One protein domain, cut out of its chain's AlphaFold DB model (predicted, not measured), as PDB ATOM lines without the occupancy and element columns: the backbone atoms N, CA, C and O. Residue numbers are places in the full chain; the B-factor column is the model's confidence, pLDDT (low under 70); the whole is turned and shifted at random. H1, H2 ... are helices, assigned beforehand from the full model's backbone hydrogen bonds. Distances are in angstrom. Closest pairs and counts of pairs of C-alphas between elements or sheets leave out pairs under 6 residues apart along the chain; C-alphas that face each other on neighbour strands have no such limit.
ATOM      1  N   LYS A   2     193.327 371.667 283.366       59.72
ATOM      2  CA  LYS A   2     191.856 371.832 283.244       59.72
ATOM      3  C   LYS A   2     191.042 371.850 284.556       59.72
ATOM      4  O   LYS A   2     190.082 372.596 284.662       59.72
ATOM      5  N   ILE A   3     191.405 371.040 285.558       65.88
ATOM      6  CA  ILE A   3     190.676 370.977 286.848       65.88
ATOM      7  C   ILE A   3     190.935 372.220 287.715       65.88
ATOM      8  O   ILE A   3     190.040 372.671 288.421       65.88
ATOM      9  N   LEU A   4     192.151 372.770 287.665       66.38
ATOM     10  CA  LEU A   4     192.516 373.979 288.410       66.38
ATOM     11  C   LEU A   4     191.863 375.217 287.785       66.38
ATOM     12  O   LEU A   4     191.297 376.023 288.511       66.38
ATOM     13  N   GLU A   5     191.855 375.305 286.453       66.88
ATOM     14  CA  GLU A   5     191.138 376.355 285.714       66.88
ATOM     15  C   GLU A   5     189.633 376.318 286.009       66.88
ATOM     16  O   GLU A   5     189.041 377.343 286.315       66.88
ATOM     17  N   LEU A   6     189.015 375.131 286.014       68.50
ATOM     18  CA  LEU A   6     187.597 374.996 286.356       68.50
ATOM     19  C   LEU A   6     187.289 375.452 287.792       68.50
ATOM     20  O   LEU A   6     186.270 376.095 288.012       68.50
ATOM     21  N   ARG A   7     188.156 375.134 288.764       74.56
ATOM     22  CA  ARG A   7     187.983 375.577 290.158       74.56
ATOM     23  C   ARG A   7     188.077 377.094 290.290       74.56
ATOM     24  O   ARG A   7     187.249 377.669 290.982       74.56
ATOM     25  N   GLN A   8     189.024 377.722 289.596       74.94
ATOM     26  CA  GLN A   8     189.137 379.181 289.566       74.94
ATOM     27  C   GLN A   8     187.877 379.828 288.967       74.94
ATOM     28  O   GLN A   8     187.332 380.757 289.551       74.94
ATOM     29  N   ASN A   9     187.353 379.270 287.869       70.12
ATOM     30  CA  ASN A   9     186.126 379.762 287.230       70.12
ATOM     31  C   ASN A   9     184.901 379.692 288.156       70.12
ATOM     32  O   ASN A   9     184.025 380.548 288.090       70.12
ATOM     33  N   ILE A  10     184.811 378.648 288.988       78.62
ATOM     34  CA  ILE A  10     183.707 378.487 289.943       78.62
ATOM     35  C   ILE A  10     183.772 379.568 291.026       78.62
ATOM     36  O   ILE A  10     182.739 380.149 291.334       78.62
ATOM     37  N   VAL A  11     184.966 379.868 291.549       83.06
ATOM     38  CA  VAL A  11     185.154 380.913 292.570       83.06
ATOM     39  C   VAL A  11     184.789 382.294 292.017       83.06
ATOM     40  O   VAL A  11     184.035 383.020 292.651       83.06
ATOM     41  N   GLU A  12     185.232 382.631 290.803       79.81
ATOM     42  CA  GLU A  12     184.881 383.914 290.170       79.81
ATOM     43  C   GLU A  12     183.368 384.067 289.953       79.81
ATOM     44  O   GLU A  12     182.804 385.136 290.182       79.81
ATOM     45  N   LEU A  13     182.681 382.998 289.536       81.44
ATOM     46  CA  LEU A  13     181.223 383.022 289.440       81.44
ATOM     47  C   LEU A  13     180.544 383.136 290.803       81.44
ATOM     48  O   LEU A  13     179.502 383.779 290.900       81.44
ATOM     49  N   GLU A  14     181.085 382.504 291.839       86.25
ATOM     50  CA  GLU A  14     180.541 382.606 293.190       86.25
ATOM     51  C   GLU A  14     180.607 384.053 293.693       86.25
ATOM     52  O   GLU A  14     179.602 384.567 294.186       86.25
ATOM     53  N   ASP A  15     181.721 384.750 293.453       86.38
ATOM     54  CA  ASP A  15     181.871 386.173 293.775       86.38
ATOM     55  C   ASP A  15     180.845 387.044 293.026       86.38
ATOM     56  O   ASP A  15     180.176 387.889 293.631       86.38
ATOM     57  N   ILE A  16     180.657 386.810 291.718       85.69
ATOM     58  CA  ILE A  16     179.654 387.526 290.907       85.69
ATOM     59  C   ILE A  16     178.236 387.246 291.423       85.69
ATOM     60  O   ILE A  16     177.421 388.165 291.516       85.69
ATOM     61  N   LEU A  17     177.930 385.996 291.782       87.88
ATOM     62  CA  LEU A  17     176.624 385.612 292.318       87.88
ATOM     63  C   LEU A  17     176.329 386.325 293.636       87.88
ATOM     64  O   LEU A  17     175.210 386.800 293.825       87.88
ATOM     65  N   GLN A  18     177.309 386.417 294.539       89.19
ATOM     66  CA  GLN A  18     177.126 387.131 295.802       89.19
ATOM     67  C   GLN A  18     176.901 388.625 295.573       89.19
ATOM     68  O   GLN A  18     175.980 389.186 296.164       89.19
ATOM     69  N   ALA A  19     177.674 389.256 294.683       88.19
ATOM     70  CA  ALA A  19     177.489 390.665 294.343       88.19
ATOM     71  C   ALA A  19     176.083 390.935 293.771       88.19
ATOM     72  O   ALA A  19     175.331 391.740 294.319       88.19
ATOM     73  N   GLU A  20     175.668 390.190 292.741       89.69
ATOM     74  CA  GLU A  20     174.355 390.373 292.106       89.69
ATOM     75  C   GLU A  20     173.190 390.028 293.058       89.69
ATOM     76  O   GLU A  20     172.129 390.660 293.007       89.69
ATOM     77  N   LYS A  21     173.378 389.064 293.974       89.94
ATOM     78  CA  LYS A  21     172.407 388.752 295.035       89.94
ATOM     79  C   LYS A  21     172.246 389.922 296.002       89.94
ATOM     80  O   LYS A  21     171.111 390.232 296.376       89.94
ATOM     81  N   VAL A  22     173.342 390.548 296.428       91.06
ATOM     82  CA  VAL A  22     173.308 391.714 297.324       91.06
ATOM     83  C   VAL A  22     172.577 392.875 296.649       91.06
ATOM     84  O   VAL A  22     171.624 393.385 297.238       91.06
ATOM     85  N   ASP A  23     172.917 393.196 295.399       88.50
ATOM     86  CA  ASP A  23     172.289 394.280 294.625       88.50
ATOM     87  C   ASP A  23     170.769 394.084 294.467       88.50
ATOM     88  O   ASP A  23     169.960 395.001 294.679       88.50
ATOM     89  N   PHE A  24     170.342 392.863 294.125       90.19
ATOM     90  CA  PHE A  24     168.920 392.543 294.000       90.19
ATOM     91  C   PHE A  24     168.205 392.598 295.357       90.19
ATOM     92  O   PHE A  24     167.095 393.127 295.465       90.19
ATOM     93  N   THR A  25     168.848 392.095 296.414       90.44
ATOM     94  CA  THR A  25     168.296 392.119 297.777       90.44
ATOM     95  C   THR A  25     168.154 393.550 298.293       90.44
ATOM     96  O   THR A  25     167.169 393.867 298.960       90.44
ATOM     97  N   GLU A  26     169.097 394.437 297.979       90.94
ATOM     98  CA  GLU A  26     168.997 395.860 298.294       90.94
ATOM     99  C   GLU A  26     167.824 396.514 297.556       90.94
ATOM    100  O   GLU A  26     167.017 397.209 298.176       90.94
ATOM    101  N   SER A  27     167.660 396.220 296.264       89.44
ATOM    102  CA  SER A  27     166.528 396.703 295.463       89.44
ATOM    103  C   SER A  27     165.180 396.254 296.046       89.44
ATOM    104  O   SER A  27     164.255 397.059 296.185       89.44
ATOM    105  N   LEU A  28     165.085 394.994 296.484       88.81
ATOM    106  CA  LEU A  28     163.905 394.456 297.166       88.81
ATOM    107  C   LEU A  28     163.659 395.134 298.524       88.81
ATOM    108  O   LEU A  28     162.533 395.526 298.827       88.81
ATOM    109  N   LYS A  29     164.705 395.325 299.339       87.81
ATOM    110  CA  LYS A  29     164.608 396.044 300.623       87.81
ATOM    111  C   LYS A  29     164.151 397.489 300.419       87.81
ATOM    112  O   LYS A  29     163.337 397.979 301.195       87.81
ATOM    113  N   ASN A  30     164.637 398.167 299.382       86.31
ATOM    114  CA  ASN A  30     164.251 399.541 299.059       86.31
ATOM    115  C   ASN A  30     162.774 399.650 298.668       86.31
ATOM    116  O   ASN A  30     162.114 400.609 299.069       86.31
ATOM    117  N   LEU A  31     162.234 398.654 297.961       85.88
ATOM    118  CA  LEU A  31     160.799 398.559 297.691       85.88
ATOM    119  C   LEU A  31     159.990 398.383 298.988       85.88
ATOM    120  O   LEU A  31     159.012 399.092 299.203       85.88
ATOM    121  N   LEU A  32     160.419 397.476 299.872       82.19
ATOM    122  CA  LEU A  32     159.710 397.174 301.123       82.19
ATOM    123  C   LEU A  32     159.763 398.317 302.148       82.19
ATOM    124  O   LEU A  32     158.830 398.494 302.926       82.19
ATOM    125  N   LYS A  33     160.832 399.121 302.140       74.50
ATOM    126  CA  LYS A  33     160.981 400.293 303.016       74.50
ATOM    127  C   LYS A  33     160.118 401.483 302.590       74.50
ATOM    128  O   LYS A  33     159.935 402.399 303.390       74.50
ATOM    129  N   ARG A  34     159.660 401.532 301.331       63.62
ATOM    130  CA  ARG A  34     159.310 402.811 300.705       63.62
ATOM    131  C   ARG A  34     158.013 403.454 301.179       63.62
ATOM    132  O   ARG A  34     157.974 404.676 301.141       63.62
ATOM    133  N   GLU A  35     156.997 402.750 301.680       53.84
ATOM    134  CA  GLU A  35     155.748 403.433 302.061       53.84
ATOM    135  C   GLU A  35     154.984 402.768 303.215       53.84
ATOM    136  O   GLU A  35     154.213 401.831 303.022       53.84
ATOM    137  N   ILE A  36     155.101 403.347 304.414       55.78
ATOM    138  CA  ILE A  36     154.059 403.251 305.445       55.78
ATOM    139  C   ILE A  36     153.147 404.469 305.259       55.78
ATOM    140  O   ILE A  36     153.393 405.537 305.819       55.78
ATOM    141  N   ARG A  37     152.080 404.343 304.463       54.91
ATOM    142  CA  ARG A  37     151.010 405.356 304.430       54.91
ATOM    143  C   ARG A  37     149.873 404.876 305.327       54.91
ATOM    144  O   ARG A  37     149.287 403.829 305.084       54.91
ATOM    145  N   LYS A  38     149.549 405.648 306.372       51.91
ATOM    146  CA  LYS A  38     148.444 405.360 307.314       51.91
ATOM    147  C   LYS A  38     148.509 403.961 307.967       51.91
ATOM    148  O   LYS A  38     147.477 403.334 308.172       51.91
ATOM    149  N   GLY A  39     149.708 403.474 308.292       53.53
ATOM    150  CA  GLY A  39     149.891 402.196 308.997       53.53
ATOM    151  C   GLY A  39     149.791 400.935 308.127       53.53
ATOM    152  O   GLY A  39     149.935 399.842 308.664       53.53
ATOM    153  N   GLN A  40     149.603 401.067 306.808       55.19
ATOM    154  CA  GLN A  40     149.632 399.953 305.856       55.19
ATOM    155  C   GLN A  40     150.857 400.083 304.938       55.19
ATOM    156  O   GLN A  40     151.162 401.181 304.462       55.19
ATOM    157  N   LEU A  41     151.541 398.964 304.679       64.12
ATOM    158  CA  LEU A  41     152.560 398.863 303.632       64.12
ATOM    159  C   LEU A  41     151.890 399.098 302.273       64.12
ATOM    160  O   LEU A  41     151.043 398.307 301.855       64.12
ATOM    161  N   PHE A  42     152.252 400.183 301.593       71.19
ATOM    162  CA  PHE A  42     151.897 400.381 300.192       71.19
ATOM    163  C   PHE A  42     153.060 399.877 299.339       71.19
ATOM    164  O   PHE A  42     154.178 400.373 299.439       71.19
ATOM    165  N   ILE A  43     152.801 398.858 298.526       83.00
ATOM    166  CA  ILE A  43     153.786 398.301 297.600       83.00
ATOM    167  C   ILE A  43     153.332 398.661 296.191       83.00
ATOM    168  O   ILE A  43     152.251 398.254 295.760       83.00
ATOM    169  N   ASP A  44     154.160 399.414 295.471       86.31
ATOM    170  CA  ASP A  44     153.873 399.761 294.086       86.31
ATOM    171  C   ASP A  44     154.035 398.537 293.175       86.31
ATOM    172  O   ASP A  44     155.132 398.007 292.989       86.31
ATOM    173  N   ILE A  45     152.929 398.105 292.570       89.56
ATOM    174  CA  ILE A  45     152.903 396.978 291.635       89.56
ATOM    175  C   ILE A  45     153.808 397.195 290.412       89.56
ATOM    176  O   ILE A  45     154.343 396.222 289.886       89.56
ATOM    177  N   LEU A  46     154.019 398.438 289.966       91.06
ATOM    178  CA  LEU A  46     154.894 398.722 288.823       91.06
ATOM    179  C   LEU A  46     156.364 398.447 289.170       91.06
ATOM    180  O   LEU A  46     157.080 397.836 288.377       91.06
ATOM    181  N   GLU A  47     156.787 398.794 290.385       90.00
ATOM    182  CA  GLU A  47     158.123 398.469 290.895       90.00
ATOM    183  C   GLU A  47     158.281 396.964 291.148       90.00
ATOM    184  O   GLU A  47     159.305 396.378 290.803       90.00
ATOM    185  N   VAL A  48     157.241 396.291 291.658       90.75
ATOM    186  CA  VAL A  48     157.232 394.818 291.762       90.75
ATOM    187  C   VAL A  48     157.426 394.178 290.388       90.75
ATOM    188  O   VAL A  48     158.208 393.239 290.249       90.75
ATOM    189  N   ASN A  49     156.741 394.676 289.357       91.25
ATOM    190  CA  ASN A  49     156.879 394.166 287.995       91.25
ATOM    191  C   ASN A  49     158.280 394.421 287.432       91.25
ATOM    192  O   ASN A  49     158.830 393.543 286.766       91.25
ATOM    193  N   LYS A  50     158.882 395.573 287.746       89.94
ATOM    194  CA  LYS A  50     160.274 395.876 287.405       89.94
ATOM    195  C   LYS A  50     161.232 394.869 288.036       89.94
ATOM    196  O   LYS A  50     162.008 394.260 287.305       89.94
ATOM    197  N   LEU A  51     161.119 394.604 289.340       89.81
ATOM    198  CA  LEU A  51     161.941 393.595 290.025       89.81
ATOM    199  C   LEU A  51     161.707 392.179 289.479       89.81
ATOM    200  O   LEU A  51     162.654 391.419 289.303       89.81
ATOM    201  N   ARG A  52     160.456 391.813 289.168       88.75
ATOM    202  CA  ARG A  52     160.127 390.511 288.559       88.75
ATOM    203  C   ARG A  52     160.773 390.344 287.192       88.75
ATOM    204  O   ARG A  52     161.357 389.299 286.920       88.75
ATOM    205  N   ARG A  53     160.689 391.373 286.343       87.00
ATOM    206  CA  ARG A  53     161.375 391.393 285.050       87.00
ATOM    207  C   ARG A  53     162.877 391.270 285.266       87.00
ATOM    208  O   ARG A  53     163.498 390.407 284.663       87.00
ATOM    209  N   GLN A  54     163.447 392.053 286.177       87.88
ATOM    210  CA  GLN A  54     164.870 391.999 286.483       87.88
ATOM    211  C   GLN A  54     165.340 390.595 286.890       87.88
ATOM    212  O   GLN A  54     166.293 390.076 286.308       87.88
ATOM    213  N   LEU A  55     164.619 389.948 287.809       87.69
ATOM    214  CA  LEU A  55     164.891 388.578 288.239       87.69
ATOM    215  C   LEU A  55     164.823 387.581 287.073       87.69
ATOM    216  O   LEU A  55     165.667 386.696 286.970       87.69
ATOM    217  N   LEU A  56     163.860 387.749 286.163       84.62
ATOM    218  CA  LEU A  56     163.743 386.911 284.971       84.62
ATOM    219  C   LEU A  56     164.977 387.043 284.060       84.62
ATOM    220  O   LEU A  56     165.528 386.033 283.625       84.62
ATOM    221  N   PHE A  57     165.454 388.269 283.817       83.38
ATOM    222  CA  PHE A  57     166.675 388.514 283.038       83.38
ATOM    223  C   PHE A  57     167.942 388.014 283.744       83.38
ATOM    224  O   PHE A  57     168.824 387.472 283.080       83.38
ATOM    225  N   LEU A  58     168.020 388.138 285.073       86.94
ATOM    226  CA  LEU A  58     169.084 387.535 285.882       86.94
ATOM    227  C   LEU A  58     169.121 386.020 285.684       86.94
ATOM    228  O   LEU A  58     170.168 385.466 285.358       86.94
ATOM    229  N   CYS A  59     167.977 385.347 285.826       85.56
ATOM    230  CA  CYS A  59     167.882 383.905 285.624       85.56
ATOM    231  C   CYS A  59     168.306 383.494 284.205       85.56
ATOM    232  O   CYS A  59     169.015 382.505 284.054       85.56
ATOM    233  N   TYR A  60     167.936 384.256 283.175       82.69
ATOM    234  CA  TYR A  60     168.429 384.002 281.820       82.69
ATOM    235  C   TYR A  60     169.954 384.123 281.723       82.69
ATOM    236  O   TYR A  60     170.616 383.214 281.222       82.69
ATOM    237  N   LEU A  61     170.514 385.233 282.211       84.38
ATOM    238  CA  LEU A  61     171.946 385.505 282.127       84.38
ATOM    239  C   LEU A  61     172.759 384.421 282.846       84.38
ATOM    240  O   LEU A  61     173.764 383.940 282.320       84.38
ATOM    241  N   TRP A  62     172.297 383.986 284.018       86.38
ATOM    242  CA  TRP A  62     172.930 382.909 284.770       86.38
ATOM    243  C   TRP A  62     172.834 381.551 284.076       86.38
ATOM    244  O   TRP A  62     173.817 380.810 284.076       86.38
ATOM    245  N   ASP A  63     171.711 381.231 283.429       86.19
ATOM    246  CA  ASP A  63     171.593 379.993 282.653       86.19
ATOM    247  C   ASP A  63     172.602 379.970 281.494       86.19
ATOM    248  O   ASP A  63     173.296 378.971 281.287       86.19
ATOM    249  N   GLN A  64     172.786 381.111 280.816       81.19
ATOM    250  CA  GLN A  64     173.798 381.267 279.771       81.19
ATOM    251  C   GLN A  64     175.227 381.147 280.316       81.19
ATOM    252  O   GLN A  64     176.042 380.439 279.721       81.19
ATOM    253  N   ARG A  65     175.542 381.787 281.453       83.44
ATOM    254  CA  ARG A  65     176.867 381.693 282.100       83.44
ATOM    255  C   ARG A  65     177.203 380.235 282.438       83.44
ATOM    256  O   ARG A  65     178.294 379.762 282.114       83.44
ATOM    257  N   LEU A  66     176.252 379.498 283.016       83.88
ATOM    258  CA  LEU A  66     176.417 378.083 283.366       83.88
ATOM    259  C   LEU A  66     176.544 377.190 282.124       83.88
ATOM    260  O   LEU A  66     177.444 376.348 282.052       83.88
ATOM    261  N   SER A  67     175.698 377.411 281.116       81.56
ATOM    262  CA  SER A  67     175.750 376.685 279.843       81.56
ATOM    263  C   SER A  67     177.073 376.885 279.115       81.56
ATOM    264  O   SER A  67     177.683 375.926 278.629       81.56
ATOM    265  N   PHE A  68     177.580 378.115 279.109       76.38
ATOM    266  CA  PHE A  68     178.866 378.435 278.514       76.38
ATOM    267  C   PHE A  68     180.026 377.734 279.232       76.38
ATOM    268  O   PHE A  68     180.914 377.187 278.581       76.38
ATOM    269  N   ILE A  69     180.039 377.671 280.566       76.00
ATOM    270  CA  ILE A  69     181.102 376.965 281.305       76.00
ATOM    271  C   ILE A  69     181.059 375.459 281.051       76.00
ATOM    272  O   ILE A  69     182.103 374.842 280.818       76.00
ATOM    273  N   ALA A  70     179.862 374.874 281.041       77.06
ATOM    274  CA  ALA A  70     179.689 373.452 280.777       77.06
ATOM    275  C   ALA A  70     180.145 373.053 279.362       77.06
ATOM    276  O   ALA A  70     180.690 371.965 279.171       77.06
ATOM    277  N   THR A  71     179.961 373.934 278.373       75.19
ATOM    278  CA  THR A  71     180.318 373.683 276.965       75.19
ATOM    279  C   THR A  71     181.756 374.080 276.611       75.19
ATOM    280  O   THR A  71     182.391 373.409 275.798       75.19
ATOM    281  N   SER A  72     182.311 375.126 277.235       66.19
ATOM    282  CA  SER A  72     183.660 375.651 276.946       66.19
ATOM    283  C   SER A  72     184.801 374.859 277.598       66.19
ATOM    284  O   SER A  72     185.975 375.087 277.283       66.19
ATOM    285  N   GLY A  73     184.490 373.919 278.497       59.66
ATOM    286  CA  GLY A  73     185.476 373.022 279.107       59.66
ATOM    287  C   GLY A  73     186.542 373.736 279.947       59.66
ATOM    288  O   GLY A  73     187.653 373.216 280.068       59.66
ATOM    289  N   GLY A  74     186.221 374.914 280.499       54.62
ATOM    290  CA  GLY A  74     187.074 375.649 281.440       54.62
ATOM    291  C   GLY A  74     187.873 376.830 280.871       54.62
ATOM    292  O   GLY A  74     188.615 377.451 281.623       54.62
ATOM    293  N   LYS A  75     187.708 377.203 279.593       56.78
ATOM    294  CA  LYS A  75     188.419 378.338 278.953       56.78
ATOM    295  C   LYS A  75     187.833 379.729 279.283       56.78
ATOM    296  O   LYS A  75     187.882 380.632 278.454       56.78
ATOM    297  N   TYR A  76     187.252 379.897 280.467       53.94
ATOM    298  CA  TYR A  76     186.527 381.103 280.885       53.94
ATOM    299  C   TYR A  76     187.483 382.288 281.176       53.94
ATOM    300  O   TYR A  76     187.241 383.401 280.708       53.94
ATOM    301  N   CYS A  77     188.640 382.055 281.819       49.59
ATOM    302  CA  CYS A  77     189.514 383.139 282.306       49.59
ATOM    303  C   CYS A  77     190.493 383.774 281.306       49.59
ATOM    304  O   CYS A  77     190.928 384.894 281.565       49.59
ATOM    305  N   ALA A  78     190.819 383.169 280.152       50.38
ATOM    306  CA  ALA A  78     191.663 383.871 279.163       50.38
ATOM    307  C   ALA A  78     191.007 385.183 278.679       50.38
ATOM    308  O   ALA A  78     191.679 386.057 278.141       50.38
ATOM    309  N   ALA A  79     189.697 385.319 278.904       45.66
ATOM    310  CA  ALA A  79     188.895 386.440 278.466       45.66
ATOM    311  C   ALA A  79     188.251 387.251 279.620       45.66
ATOM    312  O   ALA A  79     187.693 388.309 279.326       45.66
ATOM    313  N   LEU A  80     188.298 386.799 280.888       44.84
ATOM    314  CA  LEU A  80     187.613 387.433 282.040       44.84
ATOM    315  C   LEU A  80     188.523 388.155 283.042       44.84
ATOM    316  O   LEU A  80     188.033 389.004 283.783       44.84
ATOM    317  N   GLY A  81     189.833 387.894 283.030       41.84
ATOM    318  CA  GLY A  81     190.799 388.444 283.997       41.84
ATOM    319  C   GLY A  81     190.975 389.974 284.013       41.84
ATOM    320  O   GLY A  81     191.908 390.466 284.640       41.84
ATOM    321  N   SER A  82     190.111 390.736 283.334       44.84
ATOM    322  CA  SER A  82     190.139 392.201 283.301       44.84
ATOM    323  C   SER A  82     188.978 392.872 284.050       44.84
ATOM    324  O   SER A  82     188.959 394.100 284.124       44.84
ATOM    325  N   THR A 241     178.825 386.315 266.479       50.06
ATOM    326  CA  THR A 241     177.833 386.141 267.566       50.06
ATOM    327  C   THR A 241     178.401 385.575 268.870       50.06
ATOM    328  O   THR A 241     177.811 385.761 269.937       50.06
ATOM    329  N   VAL A 242     179.526 384.856 268.812       49.00
ATOM    330  CA  VAL A 242     180.086 384.155 269.978       49.00
ATOM    331  C   VAL A 242     180.888 385.116 270.852       49.00
ATOM    332  O   VAL A 242     180.738 385.086 272.073       49.00
ATOM    333  N   GLU A 243     181.688 385.997 270.248       51.97
ATOM    334  CA  GLU A 243     182.385 387.085 270.935       51.97
ATOM    335  C   GLU A 243     181.406 388.086 271.572       51.97
ATOM    336  O   GLU A 243     181.626 388.494 272.716       51.97
ATOM    337  N   ASP A 244     180.296 388.408 270.899       57.31
ATOM    338  CA  ASP A 244     179.256 389.310 271.413       57.31
ATOM    339  C   ASP A 244     178.526 388.720 272.630       57.31
ATOM    340  O   ASP A 244     178.410 389.378 273.671       57.31
ATOM    341  N   LEU A 245     178.121 387.445 272.566       60.97
ATOM    342  CA  LEU A 245     177.572 386.719 273.719       60.97
ATOM    343  C   LEU A 245     178.590 386.646 274.859       60.97
ATOM    344  O   LEU A 245     178.250 386.879 276.018       60.97
ATOM    345  N   LEU A 246     179.854 386.372 274.541       63.53
ATOM    346  CA  LEU A 246     180.923 386.308 275.529       63.53
ATOM    347  C   LEU A 246     181.186 387.670 276.185       63.53
ATOM    348  O   LEU A 246     181.552 387.703 277.357       63.53
ATOM    349  N   SER A 247     180.990 388.783 275.476       65.44
ATOM    350  CA  SER A 247     181.057 390.130 276.053       65.44
ATOM    351  C   SER A 247     179.901 390.384 277.030       65.44
ATOM    352  O   SER A 247     180.135 390.847 278.145       65.44
ATOM    353  N   CYS A 248     178.680 389.964 276.677       65.81
ATOM    354  CA  CYS A 248     177.489 390.102 277.516       65.81
ATOM    355  C   CYS A 248     177.592 389.286 278.812       65.81
ATOM    356  O   CYS A 248     177.230 389.769 279.882       65.81
ATOM    357  N   LEU A 249     178.136 388.067 278.740       70.94
ATOM    358  CA  LEU A 249     178.289 387.186 279.904       70.94
ATOM    359  C   LEU A 249     179.252 387.733 280.965       70.94
ATOM    360  O   LEU A 249     179.162 387.325 282.126       70.94
ATOM    361  N   LYS A 250     180.150 388.642 280.569       66.19
ATOM    362  CA  LYS A 250     181.151 389.284 281.435       66.19
ATOM    363  C   LYS A 250     180.659 390.559 282.094       66.19
ATOM    364  O   LYS A 250     181.293 391.029 283.035       66.19
ATOM    365  N   MET A 251     179.588 391.157 281.582       71.94
ATOM    366  CA  MET A 251     179.093 392.414 282.121       71.94
ATOM    367  C   MET A 251     178.387 392.187 283.463       71.94
ATOM    368  O   MET A 251     177.701 391.171 283.627       71.94
ATOM    369  N   PRO A 252     178.512 393.136 284.411       76.88
ATOM    370  CA  PRO A 252     177.631 393.189 285.566       76.88
ATOM    371  C   PRO A 252     176.172 393.187 285.113       76.88
ATOM    372  O   PRO A 252     175.826 393.858 284.133       76.88
ATOM    373  N   TYR A 253     175.314 392.465 285.835       80.38
ATOM    374  CA  TYR A 253     173.910 392.315 285.468       80.38
ATOM    375  C   TYR A 253     173.208 393.646 285.158       80.38
ATOM    376  O   TYR A 253     172.513 393.737 284.151       80.38
ATOM    377  N   MET A 254     173.397 394.688 285.972       75.75
ATOM    378  CA  MET A 254     172.711 395.968 285.750       75.75
ATOM    379  C   MET A 254     173.120 396.635 284.434       75.75
ATOM    380  O   MET A 254     172.280 397.222 283.755       75.75
ATOM    381  N   THR A 255     174.381 396.488 284.026       78.81
ATOM    382  CA  THR A 255     174.859 396.967 282.724       78.81
ATOM    383  C   THR A 255     174.188 396.201 281.587       78.81
ATOM    384  O   THR A 255     173.713 396.818 280.637       78.81
ATOM    385  N   PHE A 256     174.081 394.875 281.717       76.88
ATOM    386  CA  PHE A 256     173.379 394.023 280.753       76.88
ATOM    387  C   PHE A 256     171.871 394.327 280.692       76.88
ATOM    388  O   PHE A 256     171.284 394.419 279.621       76.88
ATOM    389  N   TYR A 257     171.223 394.536 281.838       78.00
ATOM    390  CA  TYR A 257     169.804 394.881 281.902       78.00
ATOM    391  C   TYR A 257     169.512 396.236 281.250       78.00
ATOM    392  O   TYR A 257     168.512 396.383 280.545       78.00
ATOM    393  N   ASN A 258     170.388 397.220 281.457       76.00
ATOM    394  CA  ASN A 258     170.256 398.532 280.835       76.00
ATOM    395  C   ASN A 258     170.508 398.462 279.323       76.00
ATOM    396  O   ASN A 258     169.722 399.035 278.571       76.00
ATOM    397  N   SER A 259     171.514 397.702 278.869       72.25
ATOM    398  CA  SER A 259     171.806 397.527 277.437       72.25
ATOM    399  C   SER A 259     170.719 396.772 276.670       72.25
ATOM    400  O   SER A 259     170.596 396.932 275.463       72.25
ATOM    401  N   LEU A 260     169.890 395.979 277.348       68.38
ATOM    402  CA  LEU A 260     168.704 395.373 276.741       68.38
ATOM    403  C   LEU A 260     167.573 396.384 276.517       68.38
ATOM    404  O   LEU A 260     166.769 396.207 275.608       68.38
ATOM    405  N   ASN A 261     167.478 397.428 277.343       63.97
ATOM    406  CA  ASN A 261     166.442 398.456 277.201       63.97
ATOM    407  C   ASN A 261     166.892 399.602 276.282       63.97
ATOM    408  O   ASN A 261     166.068 400.218 275.608       63.97
ATOM    409  N   THR A 262     168.194 399.885 276.229       55.59
ATOM    410  CA  THR A 262     168.796 400.814 275.274       55.59
ATOM    411  C   THR A 262     169.311 399.995 274.101       55.59
ATOM    412  O   THR A 262     170.340 399.364 274.263       55.59
ATOM    413  N   ASN A 263     168.630 399.962 272.951       52.28
ATOM    414  CA  ASN A 263     169.014 399.155 271.779       52.28
ATOM    415  C   ASN A 263     170.429 399.478 271.229       52.28
ATOM    416  O   ASN A 263     170.579 400.050 270.150       52.28
ATOM    417  N   SER A 264     171.483 399.105 271.952       40.88
ATOM    418  CA  SER A 264     172.849 399.015 271.472       40.88
ATOM    419  C   SER A 264     172.950 397.671 270.769       40.88
ATOM    420  O   SER A 264     172.721 396.641 271.401       40.88
ATOM    421  N   GLY A 265     173.246 397.676 269.469       39.75
ATOM    422  CA  GLY A 265     173.189 396.510 268.572       39.75
ATOM    423  C   GLY A 265     174.089 395.310 268.909       39.75
ATOM    424  O   GLY A 265     174.283 394.463 268.049       39.75
ATOM    425  N   THR A 266     174.637 395.233 270.122       40.06
ATOM    426  CA  THR A 266     175.450 394.138 270.663       40.06
ATOM    427  C   THR A 266     174.690 393.229 271.642       40.06
ATOM    428  O   THR A 266     175.184 392.152 271.969       40.06
ATOM    429  N   ALA A 267     173.503 393.620 272.133       47.19
ATOM    430  CA  ALA A 267     172.728 392.819 273.088       47.19
ATOM    431  C   ALA A 267     171.799 391.803 272.379       47.19
ATOM    432  O   ALA A 267     171.232 392.122 271.330       47.19
ATOM    433  N   PRO A 268     171.593 390.590 272.935       52.41
ATOM    434  CA  PRO A 268     170.647 389.630 272.373       52.41
ATOM    435  C   PRO A 268     169.231 390.218 272.353       52.41
ATOM    436  O   PRO A 268     168.734 390.707 273.366       52.41
ATOM    437  N   THR A 269     168.571 390.156 271.195       58.16
ATOM    438  CA  THR A 269     167.215 390.691 271.016       58.16
ATOM    439  C   THR A 269     166.206 389.956 271.902       58.16
ATOM    440  O   THR A 269     166.326 388.747 272.129       58.16
ATOM    441  N   PHE A 270     165.161 390.654 272.367       58.81
ATOM    442  CA  PHE A 270     164.093 390.056 273.187       58.81
ATOM    443  C   PHE A 270     163.434 388.843 272.503       58.81
ATOM    444  O   PHE A 270     163.030 387.893 273.173       58.81
ATOM    445  N   GLY A 271     163.393 388.826 271.164       54.22
ATOM    446  CA  GLY A 271     162.937 387.671 270.389       54.22
ATOM    447  C   GLY A 271     163.799 386.418 270.592       54.22
ATOM    448  O   GLY A 271     163.258 385.325 270.716       54.22
ATOM    449  N   THR A 272     165.122 386.570 270.699       60.75
ATOM    450  CA  THR A 272     166.054 385.458 270.967       60.75
ATOM    451  C   THR A 272     165.889 384.913 272.387       60.75
ATOM    452  O   THR A 272     166.041 383.716 272.629       60.75
ATOM    453  N   LEU A 273     165.542 385.791 273.330       63.41
ATOM    454  CA  LEU A 273     165.301 385.445 274.725       63.41
ATOM    455  C   LEU A 273     164.010 384.638 274.919       63.41
ATOM    456  O   LEU A 273     164.009 383.656 275.660       63.41
ATOM    457  N   ALA A 274     162.931 385.021 274.234       60.59
ATOM    458  CA  ALA A 274     161.647 384.324 274.304       60.59
ATOM    459  C   ALA A 274     161.707 382.888 273.743       60.59
ATOM    460  O   ALA A 274     160.949 382.022 274.181       60.59
ATOM    461  N   ASP A 275     162.622 382.628 272.803       65.00
ATOM    462  CA  ASP A 275     162.825 381.316 272.177       65.00
ATOM    463  C   ASP A 275     163.893 380.458 272.900       65.00
ATOM    464  O   ASP A 275     164.146 379.311 272.515       65.00
ATOM    465  N   TYR A 276     164.521 380.978 273.964       73.06
ATOM    466  CA  TYR A 276     165.547 380.262 274.720       73.06
ATOM    467  C   TYR A 276     164.954 379.205 275.662       73.06
ATOM    468  O   TYR A 276     164.040 379.472 276.440       73.06
ATOM    469  N   ASN A 277     165.529 377.998 275.645       72.69
ATOM    470  CA  ASN A 277     165.160 376.922 276.563       72.69
ATOM    471  C   ASN A 277     166.245 376.758 277.643       72.69
ATOM    472  O   ASN A 277     167.331 376.276 277.305       72.69
ATOM    473  N   PRO A 278     165.974 377.125 278.911       77.25
ATOM    474  CA  PRO A 278     166.969 377.053 279.975       77.25
ATOM    475  C   PRO A 278     167.365 375.604 280.269       77.25
ATOM    476  O   PRO A 278     166.522 374.698 280.272       77.25
ATOM    477  N   VAL A 279     168.646 375.387 280.554       78.81
ATOM    478  CA  VAL A 279     169.203 374.054 280.830       78.81
ATOM    479  C   VAL A 279     169.502 373.855 282.315       78.81
ATOM    480  O   VAL A 279     169.297 372.755 282.830       78.81
ATOM    481  N   TYR A 280     169.949 374.898 283.013       77.88
ATOM    482  CA  TYR A 280     170.474 374.827 284.382       77.88
ATOM    483  C   TYR A 280     169.539 375.454 285.423       77.88
ATOM    484  O   TYR A 280     169.541 375.036 286.579       77.88
ATOM    485  N   ILE A 281     168.708 376.417 285.028       80.56
ATOM    486  CA  ILE A 281     167.818 377.182 285.900       80.56
ATOM    487  C   ILE A 281     166.377 376.853 285.530       80.56
ATOM    488  O   ILE A 281     165.710 377.558 284.772       80.56
ATOM    489  N   SER A 282     165.864 375.762 286.101       69.31
ATOM    490  CA  SER A 282     164.464 375.353 285.923       69.31
ATOM    491  C   SER A 282     163.480 376.433 286.379       69.31
ATOM    492  O   SER A 282     162.462 376.621 285.718       69.31
ATOM    493  N   LEU A 283     163.829 377.207 287.418       67.50
ATOM    494  CA  LEU A 283     163.032 378.345 287.881       67.50
ATOM    495  C   LEU A 283     162.777 379.391 286.785       67.50
ATOM    496  O   LEU A 283     161.742 380.038 286.827       67.50
ATOM    497  N   PHE A 284     163.659 379.560 285.794       68.31
ATOM    498  CA  PHE A 284     163.422 380.483 284.674       68.31
ATOM    499  C   PHE A 284     162.233 380.026 283.822       68.31
ATOM    500  O   PHE A 284     161.367 380.816 283.441       68.31
ATOM    501  N   ARG A 285     162.167 378.718 283.555       64.44
ATOM    502  CA  ARG A 285     161.051 378.097 282.839       64.44
ATOM    503  C   ARG A 285     159.773 378.168 283.661       64.44
ATOM    504  O   ARG A 285     158.723 378.481 283.116       64.44
ATOM    505  N   ASP A 286     159.877 377.918 284.960       66.06
ATOM    506  CA  ASP A 286     158.719 377.940 285.842       66.06
ATOM    507  C   ASP A 286     158.188 379.375 285.974       66.06
ATOM    508  O   ASP A 286     157.023 379.601 285.697       66.06
ATOM    509  N   LEU A 287     159.032 380.380 286.226       64.69
ATOM    510  CA  LEU A 287     158.632 381.793 286.333       64.69
ATOM    511  C   LEU A 287     158.086 382.385 285.025       64.69
ATOM    512  O   LEU A 287     157.194 383.227 285.071       64.69
ATOM    513  N   SER A 288     158.596 381.961 283.864       61.91
ATOM    514  CA  SER A 288     158.062 382.391 282.560       61.91
ATOM    515  C   SER A 288     156.733 381.714 282.200       61.91
ATOM    516  O   SER A 288     155.953 382.267 281.425       61.91
ATOM    517  N   GLN A 289     156.445 380.535 282.763       64.00
ATOM    518  CA  GLN A 289     155.204 379.787 282.521       64.00
ATOM    519  C   GLN A 289     154.146 380.005 283.615       64.00
ATOM    520  O   GLN A 289     152.945 379.881 283.363       64.00
ATOM    521  N   GLN A 290     154.567 380.346 284.831       58.50
ATOM    522  CA  GLN A 290     153.735 380.442 286.020       58.50
ATOM    523  C   GLN A 290     153.194 381.870 286.153       58.50
ATOM    524  O   GLN A 290     153.898 382.805 286.519       58.50
ATOM    525  N   GLY A 291     151.906 382.034 285.849       59.75
ATOM    526  CA  GLY A 291     151.173 383.288 286.052       59.75
ATOM    527  C   GLY A 291     150.740 384.011 284.779       59.75
ATOM    528  O   GLY A 291     150.109 385.052 284.892       59.75
TER     529      GLY A 291
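Overview. This is residues 2 to 82 and 241 to 291 of the 544 residues of the protein "PIPK domain-containing protein" of Triticum turgidum subsp. durum (UniProt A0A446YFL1). A long helical hairpin, H1 and H2, makes the long axis, and the short helices H3 to H6 wrap round H2: H3 and H4 on one side, H6 on another, and H5 over the side away from H1. The 132 printed residues hold six named helices, H1 to H6 in chain order, and no named strand: all helix. The whole is elongated, 60 by 31 by 28 A, and only just compact, close to loose, with a radius of gyration of the C-alphas of 16.9 A.

Along the chain. H1, residues 2 to 33, begins at C-alpha 2 (191.856, 371.832, 283.244) and is 46.4 A long. H2, residues 45 to 72, is 40.2 A long. H3 is residues 241 to 250, H4 253 to 261, H5 270 to 274 and H6 282 to 289, ending at C-alpha 289 (155.204, 379.787, 282.521).

Arrangement. H2, the hub, touches H1 at a shallow tilt of 1 degrees, opposite ways, with residues 47 to 51 alone; C-alphas Leu 31 and Glu 47 are closest, 7.3 A. H2 touches H6 at a steep tilt of 42 degrees, closest C-alphas Cys 59 and Phe 284, 5.7 A. H2 touches H4, closest C-alphas Leu 58 and Tyr 253, 6.8 A. H2 and H3 only just touch, with 3 pairs of C-alphas within 8 A, closest Arg 65 and Leu 249, 6.1 A. H5 touches no helix. Every O i to N i+4 pair is within hydrogen-bond range in H1, H2, H5 and H6; H3 has 5 of 6, H4 4 of 5.

Size, cuts and confidence. Residues 83 to 240 are not printed; C-alphas 82 and 241 are 20.9 A apart. The link H1 to H2 is long. Mean pLDDT of the printed part is 71.6, with 59 residues under 70, among them 72 to 82 and 260 to 275.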